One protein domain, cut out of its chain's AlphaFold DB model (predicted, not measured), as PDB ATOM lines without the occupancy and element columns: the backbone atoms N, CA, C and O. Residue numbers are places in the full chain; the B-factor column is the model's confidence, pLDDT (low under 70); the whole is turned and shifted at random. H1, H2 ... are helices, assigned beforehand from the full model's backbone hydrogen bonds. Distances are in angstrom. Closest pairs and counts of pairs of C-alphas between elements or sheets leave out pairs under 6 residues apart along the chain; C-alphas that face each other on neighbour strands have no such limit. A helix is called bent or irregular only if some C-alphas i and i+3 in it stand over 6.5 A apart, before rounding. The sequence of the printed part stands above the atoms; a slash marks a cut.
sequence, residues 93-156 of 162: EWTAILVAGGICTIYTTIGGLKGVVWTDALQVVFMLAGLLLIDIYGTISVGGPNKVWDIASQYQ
ATOM      1  N   GLU A  93     178.843 191.071 171.775       81.12
ATOM      2  CA  GLU A  93     180.132 191.782 171.866       81.12
ATOM      3  C   GLU A  93     180.424 192.677 170.649       81.12
ATOM      4  O   GLU A  93     180.897 193.806 170.787       81.12
ATOM      5  N   TRP A  94     180.067 192.212 169.448       84.25
ATOM      6  CA  TRP A  94     180.246 192.948 168.193       84.25
ATOM      7  C   TRP A  94     179.535 194.307 168.185       84.25
ATOM      8  O   TRP A  94     180.061 195.276 167.639       84.25
ATOM      9  N   THR A  95     178.366 194.411 168.822       84.69
ATOM     10  CA  THR A  95     177.629 195.676 168.920       84.69
ATOM     11  C   THR A  95     178.356 196.662 169.828       84.69
ATOM     12  O   THR A  95     178.479 197.835 169.477       84.69
ATOM     13  N   ALA A  96     178.900 196.194 170.954       84.44
ATOM     14  CA  ALA A  96     179.673 197.036 171.863       84.44
ATOM     15  C   ALA A  96     180.957 197.564 171.197       84.44
ATOM     16  O   ALA A  96     181.269 198.744 171.347       84.44
ATOM     17  N   ILE A  97     181.644 196.739 170.394       86.50
ATOM     18  CA  ILE A  97     182.827 197.157 169.618       86.50
ATOM     19  C   ILE A  97     182.471 198.275 168.636       86.50
ATOM     20  O   ILE A  97     183.151 199.300 168.596       86.50
ATOM     21  N   LEU A  98     181.401 198.097 167.852       88.25
ATOM     22  CA  LEU A  98     180.997 199.077 166.841       88.25
ATOM     23  C   LEU A  98     180.571 200.407 167.467       88.25
ATOM     24  O   LEU A  98     180.957 201.468 166.977       88.25
ATOM     25  N   VAL A  99     179.817 200.363 168.567       87.25
ATOM     26  CA  VAL A  99     179.371 201.571 169.272       87.25
ATOM     27  C   VAL A  99     180.556 202.286 169.922       87.25
ATOM     28  O   VAL A  99     180.730 203.485 169.706       87.25
ATOM     29  N   ALA A 100     181.403 201.567 170.664       84.38
ATOM     30  CA  ALA A 100     182.565 202.153 171.328       84.38
ATOM     31  C   ALA A 100     183.569 202.731 170.319       84.38
ATOM     32  O   ALA A 100     184.009 203.871 170.469       84.38
ATOM     33  N   GLY A 101     183.887 201.985 169.257       85.75
ATOM     34  CA  GLY A 101     184.777 202.441 168.189       85.75
ATOM     35  C   GLY A 101     184.205 203.625 167.405       85.75
ATOM     36  O   GLY A 101     184.936 204.565 167.086       85.75
ATOM     37  N   GLY A 102     182.895 203.622 167.142       88.56
ATOM     38  CA  GLY A 102     182.198 204.716 166.467       88.56
ATOM     39  C   GLY A 102     182.233 206.011 167.274       88.56
ATOM     40  O   GLY A 102     182.680 207.038 166.765       88.56
ATOM     41  N   ILE A 103     181.849 205.953 168.553       86.75
ATOM     42  CA  ILE A 103     181.929 207.102 169.469       86.75
ATOM     43  C   ILE A 103     183.377 207.599 169.560       86.75
ATOM     44  O   ILE A 103     183.612 208.800 169.420       86.75
ATOM     45  N   CYS A 104     184.336 206.676 169.714       84.25
ATOM     46  CA  CYS A 104     185.764 206.983 169.777       84.25
ATOM     47  C   CYS A 104     186.266 207.753 168.559       84.25
ATOM     48  O   CYS A 104     186.898 208.804 168.684       84.25
ATOM     49  N   THR A 105     185.914 207.270 167.373       87.50
ATOM     50  CA  THR A 105     186.306 207.902 166.115       87.50
ATOM     51  C   THR A 105     185.693 209.295 165.996       87.50
ATOM     52  O   THR A 105     186.413 210.250 165.718       87.50
ATOM     53  N   ILE A 106     184.393 209.441 166.277       88.50
ATOM     54  CA  ILE A 106     183.681 210.721 166.148       88.50
ATOM     55  C   ILE A 106     184.294 211.788 167.060       88.50
ATOM     56  O   ILE A 106     184.640 212.871 166.579       88.50
ATOM     57  N   TYR A 107     184.470 211.503 168.356       83.38
ATOM     58  CA  TYR A 107     185.019 212.515 169.264       83.38
ATOM     59  C   TYR A 107     186.491 212.820 168.955       83.38
ATOM     60  O   TYR A 107     186.920 213.964 169.109       83.38
ATOM     61  N   THR A 108     187.258 211.836 168.471       85.38
ATOM     62  CA  THR A 108     188.666 212.027 168.096       85.38
ATOM     63  C   THR A 108     188.793 212.915 166.859       85.38
ATOM     64  O   THR A 108     189.618 213.830 166.840       85.38
ATOM     65  N   THR A 109     187.953 212.699 165.841       86.31
ATOM     66  CA  THR A 109     187.955 213.517 164.620       86.31
ATOM     67  C   THR A 109     187.540 214.962 164.902       86.31
ATOM     68  O   THR A 109     188.133 215.877 164.337       86.31
ATOM     69  N   ILE A 110     186.566 215.186 165.790       86.00
ATOM     70  CA  ILE A 110     186.081 216.537 166.120       86.00
ATOM     71  C   ILE A 110     187.056 217.277 167.049       86.00
ATOM     72  O   ILE A 110     187.319 218.462 166.857       86.00
ATOM     73  N   GLY A 111     187.590 216.599 168.068       81.81
ATOM     74  CA  GLY A 111     188.409 217.228 169.108       81.81
ATOM     75  C   GLY A 111     189.892 217.387 168.760       81.81
ATOM     76  O   GLY A 111     190.583 218.217 169.362       81.81
ATOM     77  N   GLY A 112     190.407 216.591 167.818       85.12
ATOM     78  CA  GLY A 112     191.839 216.507 167.532       85.12
ATOM     79  C   GLY A 112     192.667 216.133 168.771       85.12
ATOM     80  O   GLY A 112     192.142 215.657 169.777       85.12
ATOM     81  N   LEU A 113     193.981 216.392 168.737       83.19
ATOM     82  CA  LEU A 113     194.882 216.033 169.843       83.19
ATOM     83  C   LEU A 113     194.478 216.691 171.176       83.19
ATOM     84  O   LEU A 113     194.565 216.063 172.226       83.19
ATOM     85  N   LYS A 114     193.993 217.941 171.141       83.56
ATOM     86  CA  LYS A 114     193.547 218.652 172.350       83.56
ATOM     87  C   LYS A 114     192.317 217.997 172.978       83.56
ATOM     88  O   LYS A 114     192.275 217.861 174.197       83.56
ATOM     89  N   GLY A 115     191.339 217.598 172.165       86.31
ATOM     90  CA  GLY A 115     190.148 216.901 172.647       86.31
ATOM     91  C   GLY A 115     190.496 215.565 173.294       86.31
ATOM     92  O   GLY A 115     190.034 215.294 174.397       86.31
ATOM     93  N   VAL A 116     191.392 214.798 172.665       87.25
ATOM     94  CA  VAL A 116     191.868 213.513 173.202       87.25
ATOM     95  C   VAL A 116     192.528 213.687 174.574       87.25
ATOM     96  O   VAL A 116     192.213 212.940 175.498       87.25
ATOM     97  N   VAL A 117     193.384 214.701 174.745       89.19
ATOM     98  CA  VAL A 117     194.048 214.973 176.035       89.19
ATOM     99  C   VAL A 117     193.036 215.305 177.135       89.19
ATOM    100  O   VAL A 117     193.171 214.830 178.260       89.19
ATOM    101  N   TRP A 118     191.993 216.078 176.824       88.88
ATOM    102  CA  TRP A 118     190.935 216.376 177.793       88.88
ATOM    103  C   TRP A 118     190.121 215.138 178.172       88.88
ATOM    104  O   TRP A 118     189.829 214.941 179.352       88.88
ATOM    105  N   THR A 119     189.774 214.293 177.198       88.31
ATOM    106  CA  THR A 119     189.061 213.041 177.480       88.31
ATOM    107  C   THR A 119     189.909 212.074 178.304       88.31
ATOM    108  O   THR A 119     189.381 211.448 179.216       88.31
ATOM    109  N   ASP A 120     191.218 212.005 178.050       89.00
ATOM    110  CA  ASP A 120     192.143 211.158 178.811       89.00
ATOM    111  C   ASP A 120     192.303 211.651 180.258       89.00
ATOM    112  O   ASP A 120     192.211 210.872 181.205       89.00
ATOM    113  N   ALA A 121     192.408 212.970 180.465       90.50
ATOM    114  CA  ALA A 121     192.443 213.553 181.806       90.50
ATOM    115  C   ALA A 121     191.178 213.218 182.619       90.50
ATOM    116  O   ALA A 121     191.272 212.837 183.787       90.50
ATOM    117  N   LEU A 122     189.994 213.308 182.002       91.25
ATOM    118  CA  LEU A 122     188.738 212.904 182.643       91.25
ATOM    119  C   LEU A 122     188.698 211.398 182.925       91.25
ATOM    120  O   LEU A 122     188.259 210.984 183.997       91.25
ATOM    121  N   GLN A 123     189.183 210.580 181.992       89.25
ATOM    122  CA  GLN A 123     189.253 209.132 182.147       89.25
ATOM    123  C   GLN A 123     190.091 208.734 183.369       89.25
ATOM    124  O   GLN A 123     189.646 207.900 184.160       89.25
ATOM    125  N   VAL A 124     191.247 209.372 183.583       91.56
ATOM    126  CA  VAL A 124     192.088 209.138 184.769       91.56
ATOM    127  C   VAL A 124     191.331 209.454 186.061       91.56
ATOM    128  O   VAL A 124     191.389 208.674 187.011       91.56
ATOM    129  N   VAL A 125     190.568 210.550 186.102       92.31
ATOM    130  CA  VAL A 125     189.768 210.919 187.281       92.31
ATOM    131  C   VAL A 125     188.720 209.849 187.597       92.31
ATOM    132  O   VAL A 125     188.611 209.419 188.747       92.31
ATOM    133  N   PHE A 126     187.982 209.373 186.590       92.12
ATOM    134  CA  PHE A 126     186.979 208.322 186.790       92.12
ATOM    135  C   PHE A 126     187.600 206.984 187.200       92.12
ATOM    136  O   PHE A 126     187.053 206.306 188.069       92.12
ATOM    137  N   MET A 127     188.753 206.619 186.631       90.12
ATOM    138  CA  MET A 127     189.486 205.413 187.027       90.12
ATOM    139  C   MET A 127     189.922 205.474 188.493       90.12
ATOM    140  O   MET A 127     189.725 204.507 189.226       90.12
ATOM    141  N   LEU A 128     190.464 206.612 188.943       90.19
ATOM    142  CA  LEU A 128     190.873 206.804 190.337       90.19
ATOM    143  C   LEU A 128     189.678 206.760 191.294       90.19
ATOM    144  O   LEU A 128     189.743 206.094 192.325       90.19
ATOM    145  N   ALA A 129     188.570 207.416 190.942       92.00
ATOM    146  CA  ALA A 129     187.352 207.371 191.743       92.00
ATOM    147  C   ALA A 129     186.795 205.941 191.853       92.00
ATOM    148  O   ALA A 129     186.471 205.491 192.950       92.00
ATOM    149  N   GLY A 130     186.732 205.206 190.737       90.31
ATOM    150  CA  GLY A 130     186.291 203.810 190.718       90.31
ATOM    151  C   GLY A 130     187.187 202.899 191.556       90.31
ATOM    152  O   GLY A 130     186.682 202.080 192.320       90.31
ATOM    153  N   LEU A 131     188.508 203.088 191.475       89.75
ATOM    154  CA  LEU A 131     189.473 202.352 192.289       89.75
ATOM    155  C   LEU A 131     189.247 202.591 193.788       89.75
ATOM    156  O   LEU A 131     189.151 201.628 194.544       89.75
ATOM    157  N   LEU A 132     189.107 203.853 194.209       90.25
ATOM    158  CA  LEU A 132     188.857 204.205 195.611       90.25
ATOM    159  C   LEU A 132     187.531 203.635 196.121       90.25
ATOM    160  O   LEU A 132     187.464 203.146 197.245       90.25
ATOM    161  N   LEU A 133     186.477 203.663 195.302       91.06
ATOM    162  CA  LEU A 133     185.192 203.071 195.671       91.06
ATOM    163  C   LEU A 133     185.319 201.564 195.899       91.06
ATOM    164  O   LEU A 133     184.862 201.067 196.927       91.06
ATOM    165  N   ILE A 134     185.957 200.844 194.975       88.88
ATOM    166  CA  ILE A 134     186.167 199.397 195.103       88.88
ATOM    167  C   ILE A 134     186.987 199.081 196.360       88.88
ATOM    168  O   ILE A 134     186.638 198.155 197.090       88.88
ATOM    169  N   ASP A 135     188.024 199.868 196.650       86.25
ATOM    170  CA  ASP A 135     188.882 199.685 197.824       86.25
ATOM    171  C   ASP A 135     188.131 199.909 199.151       86.25
ATOM    172  O   ASP A 135     188.187 199.079 200.065       86.25
ATOM    173  N   ILE A 136     187.332 200.979 199.238       87.94
ATOM    174  CA  ILE A 136     186.522 201.294 200.424       87.94
ATOM    175  C   ILE A 136     185.444 200.227 200.647       87.94
ATOM    176  O   ILE A 136     185.330 199.683 201.749       87.94
ATOM    177  N   TYR A 137     184.660 199.895 199.615       88.56
ATOM    178  CA  TYR A 137     183.615 198.871 199.724       88.56
ATOM    179  C   TYR A 137     184.204 197.490 200.031       88.56
ATOM    180  O   TYR A 137     183.668 196.772 200.879       88.56
ATOM    181  N   GLY A 138     185.330 197.140 199.404       85.25
ATOM    182  CA  GLY A 138     186.073 195.917 199.691       85.25
ATOM    183  C   GLY A 138     186.492 195.849 201.158       85.25
ATOM    184  O   GLY A 138     186.180 194.877 201.847       85.25
ATOM    185  N   THR A 139     187.087 196.919 201.680       84.50
ATOM    186  CA  THR A 139     187.548 196.999 203.072       84.50
ATOM    187  C   THR A 139     186.405 196.882 204.083       84.50
ATOM    188  O   THR A 139     186.527 196.174 205.088       84.50
ATOM    189  N   ILE A 140     185.267 197.526 203.815       86.44
ATOM    190  CA  ILE A 140     184.075 197.427 204.670       86.44
ATOM    191  C   ILE A 140     183.523 195.996 204.654       86.44
ATOM    192  O   ILE A 140     183.221 195.450 205.714       86.44
ATOM    193  N   SER A 141     183.446 195.362 203.479       83.00
ATOM    194  CA  SER A 141     182.899 194.004 203.330       83.00
ATOM    195  C   SER A 141     183.701 192.929 204.076       83.00
ATOM    196  O   SER A 141     183.133 191.952 204.560       83.00
ATOM    197  N   VAL A 142     185.013 193.134 204.229       80.19
ATOM    198  CA  VAL A 142     185.917 192.219 204.947       80.19
ATOM    199  C   VAL A 142     185.838 192.406 206.472       80.19
ATOM    200  O   VAL A 142     186.218 191.507 207.229       80.19
ATOM    201  N   GLY A 143     185.270 193.521 206.946       81.50
ATOM    202  CA  GLY A 143     185.121 193.844 208.368       81.50
ATOM    203  C   GLY A 143     186.137 194.863 208.894       81.50
ATOM    204  O   GLY A 143     186.379 194.907 210.098       81.50
ATOM    205  N   GLY A 144     186.727 195.674 208.009       82.50
ATOM    206  CA  GLY A 144     187.606 196.791 208.355       82.50
ATOM    207  C   GLY A 144     189.069 196.610 207.922       82.50
ATOM    208  O   GLY A 144     189.512 195.493 207.646       82.50
ATOM    209  N   PRO A 145     189.848 197.709 207.895       76.56
ATOM    210  CA  PRO A 145     191.215 197.732 207.363       76.56
ATOM    211  C   PRO A 145     192.189 196.849 208.150       76.56
ATOM    212  O   PRO A 145     193.075 196.242 207.558       76.56
ATOM    213  N   ASN A 146     191.982 196.695 209.461       75.19
ATOM    214  CA  ASN A 146     192.813 195.817 210.292       75.19
ATOM    215  C   ASN A 146     192.717 194.357 209.835       75.19
ATOM    216  O   ASN A 146     193.726 193.677 209.702       75.19
ATOM    217  N   LYS A 147     191.512 193.897 209.488       73.25
ATOM    218  CA  LYS A 147     191.290 192.523 209.032       73.25
ATOM    219  C   LYS A 147     191.794 192.294 207.606       73.25
ATOM    220  O   LYS A 147     192.230 191.195 207.282       73.25
ATOM    221  N   VAL A 148     191.781 193.333 206.765       76.38
ATOM    222  CA  VAL A 148     192.445 193.311 205.449       76.38
ATOM    223  C   VAL A 148     193.956 193.144 205.616       76.38
ATOM    224  O   VAL A 148     194.551 192.318 204.927       76.38
ATOM    225  N   TRP A 149     194.563 193.874 206.555       72.56
ATOM    226  CA  TRP A 149     195.991 193.773 206.856       72.56
ATOM    227  C   TRP A 149     196.373 192.402 207.431       72.56
ATOM    228  O   TRP A 149     197.349 191.801 206.987       72.56
ATOM    229  N   ASP A 150     195.557 191.858 208.337       76.06
ATOM    230  CA  ASP A 150     195.769 190.527 208.915       76.06
ATOM    231  C   ASP A 150     195.716 189.428 207.843       76.06
ATOM    232  O   ASP A 150     196.586 188.559 207.795       76.06
ATOM    233  N   ILE A 151     194.741 189.496 206.927       74.12
ATOM    234  CA  ILE A 151     194.644 188.574 205.787       74.12
ATOM    235  C   ILE A 151     195.846 188.758 204.851       74.12
ATOM    236  O   ILE A 151     196.432 187.774 204.401       74.12
ATOM    237  N   ALA A 152     196.248 189.995 204.557       70.19
ATOM    238  CA  ALA A 152     197.404 190.257 203.704       70.19
ATOM    239  C   ALA A 152     198.694 189.655 204.287       70.19
ATOM    240  O   ALA A 152     199.443 189.007 203.552       70.19
ATOM    241  N   SER A 153     198.910 189.788 205.598       68.19
ATOM    242  CA  SER A 153     200.075 189.229 206.291       68.19
ATOM    243  C   SER A 153     200.006 187.698 206.410       68.19
ATOM    244  O   SER A 153     201.002 187.005 206.196       68.19
ATOM    245  N   GLN A 154     198.813 187.126 206.623       72.12
ATOM    246  CA  GLN A 154     198.610 185.672 206.675       72.12
ATOM    247  C   GLN A 154     198.932 184.971 205.341       72.12
ATOM    248  O   GLN A 154     199.426 183.843 205.340       72.12
ATOM    249  N   TYR A 155     198.691 185.637 204.208       68.38
ATOM    250  CA  TYR A 155     199.032 185.133 202.872       68.38
ATOM    251  C   TYR A 155     200.428 185.571 202.378       68.38
ATOM    252  O   TYR A 155     200.733 185.372 201.202       68.38
ATOM    253  N   GLN A 156     201.278 186.148 203.244       62.38
ATOM    254  CA  GLN A 156     202.605 186.698 202.902       62.38
ATOM    255  C   GLN A 156     202.583 187.696 201.727       62.38
ATOM    256  O   GLN A 156     203.512 187.748 200.921       62.38
TER     257      GLN A 156
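This is residues 93 to 156 of the 162 residues of the protein "Hypothetical protein" of Darwinula stevensoni (UniProt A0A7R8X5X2). One long helix is broken into a V with unequal arms, H1a and the longer H1b, and a short helix, H2, turns off at the far end of H1b like a foot. The V is open, with no part packed between its arms, and residues 93 to 103 of H1a stick out freely. The printed part has 64 residues with two named helices, H1 then H2, and no named strand; the class is all helix. It is extended, with a radius of gyration of the C-alphas of 19.0 A, and spans 51 by 29 by 21 A.

By its hydrogen bonds H1, residues 93 to 142, was assigned as one helix, but it is bent: C-alphas 110 and 113 are 9.6 A apart. Its arms are H1a, residues 93 to 110, and H1b, residues 113 to 142. They touch only at the corner, through residues 107 to 108 and 115 to 116 alone; their closest C-alphas, of Thr 108 and Val 116, are 6.2 A apart. The arms run opposite ways at a steep tilt of 45 degrees. H2, residues 145 to 154, and H1b only just touch, and only at the corner, with 3 pairs of C-alphas within 8 A. Residues 139 to 142 alone of H1b take part, and the closest C-alphas, of Thr 139 and Pro 145, are 5.7 A apart. Their lines are about perpendicular, at 83 degrees. H1a and H2 are apart. In H1a, H1b and H2 every O i to N i+4 pair is within hydrogen-bond range.

H1a begins at C-alpha 93 (180.132, 191.782, 171.866) and is 26.1 A long. H1b measures 43.4 A, from C-alpha 113 (194.882, 216.033, 169.843) to C-alpha 142. H2, 14.2 A long, ends at C-alpha 154 (198.610, 185.672, 206.675).

The C-alphas farthest apart, of Ile 110 and Gln 154, are 52.5 A apart. The printed part has no cut, and the link from H1 to H2 is tight. Mean pLDDT of the printed part is 84.2; residues 153, 155 and 156 are under 70.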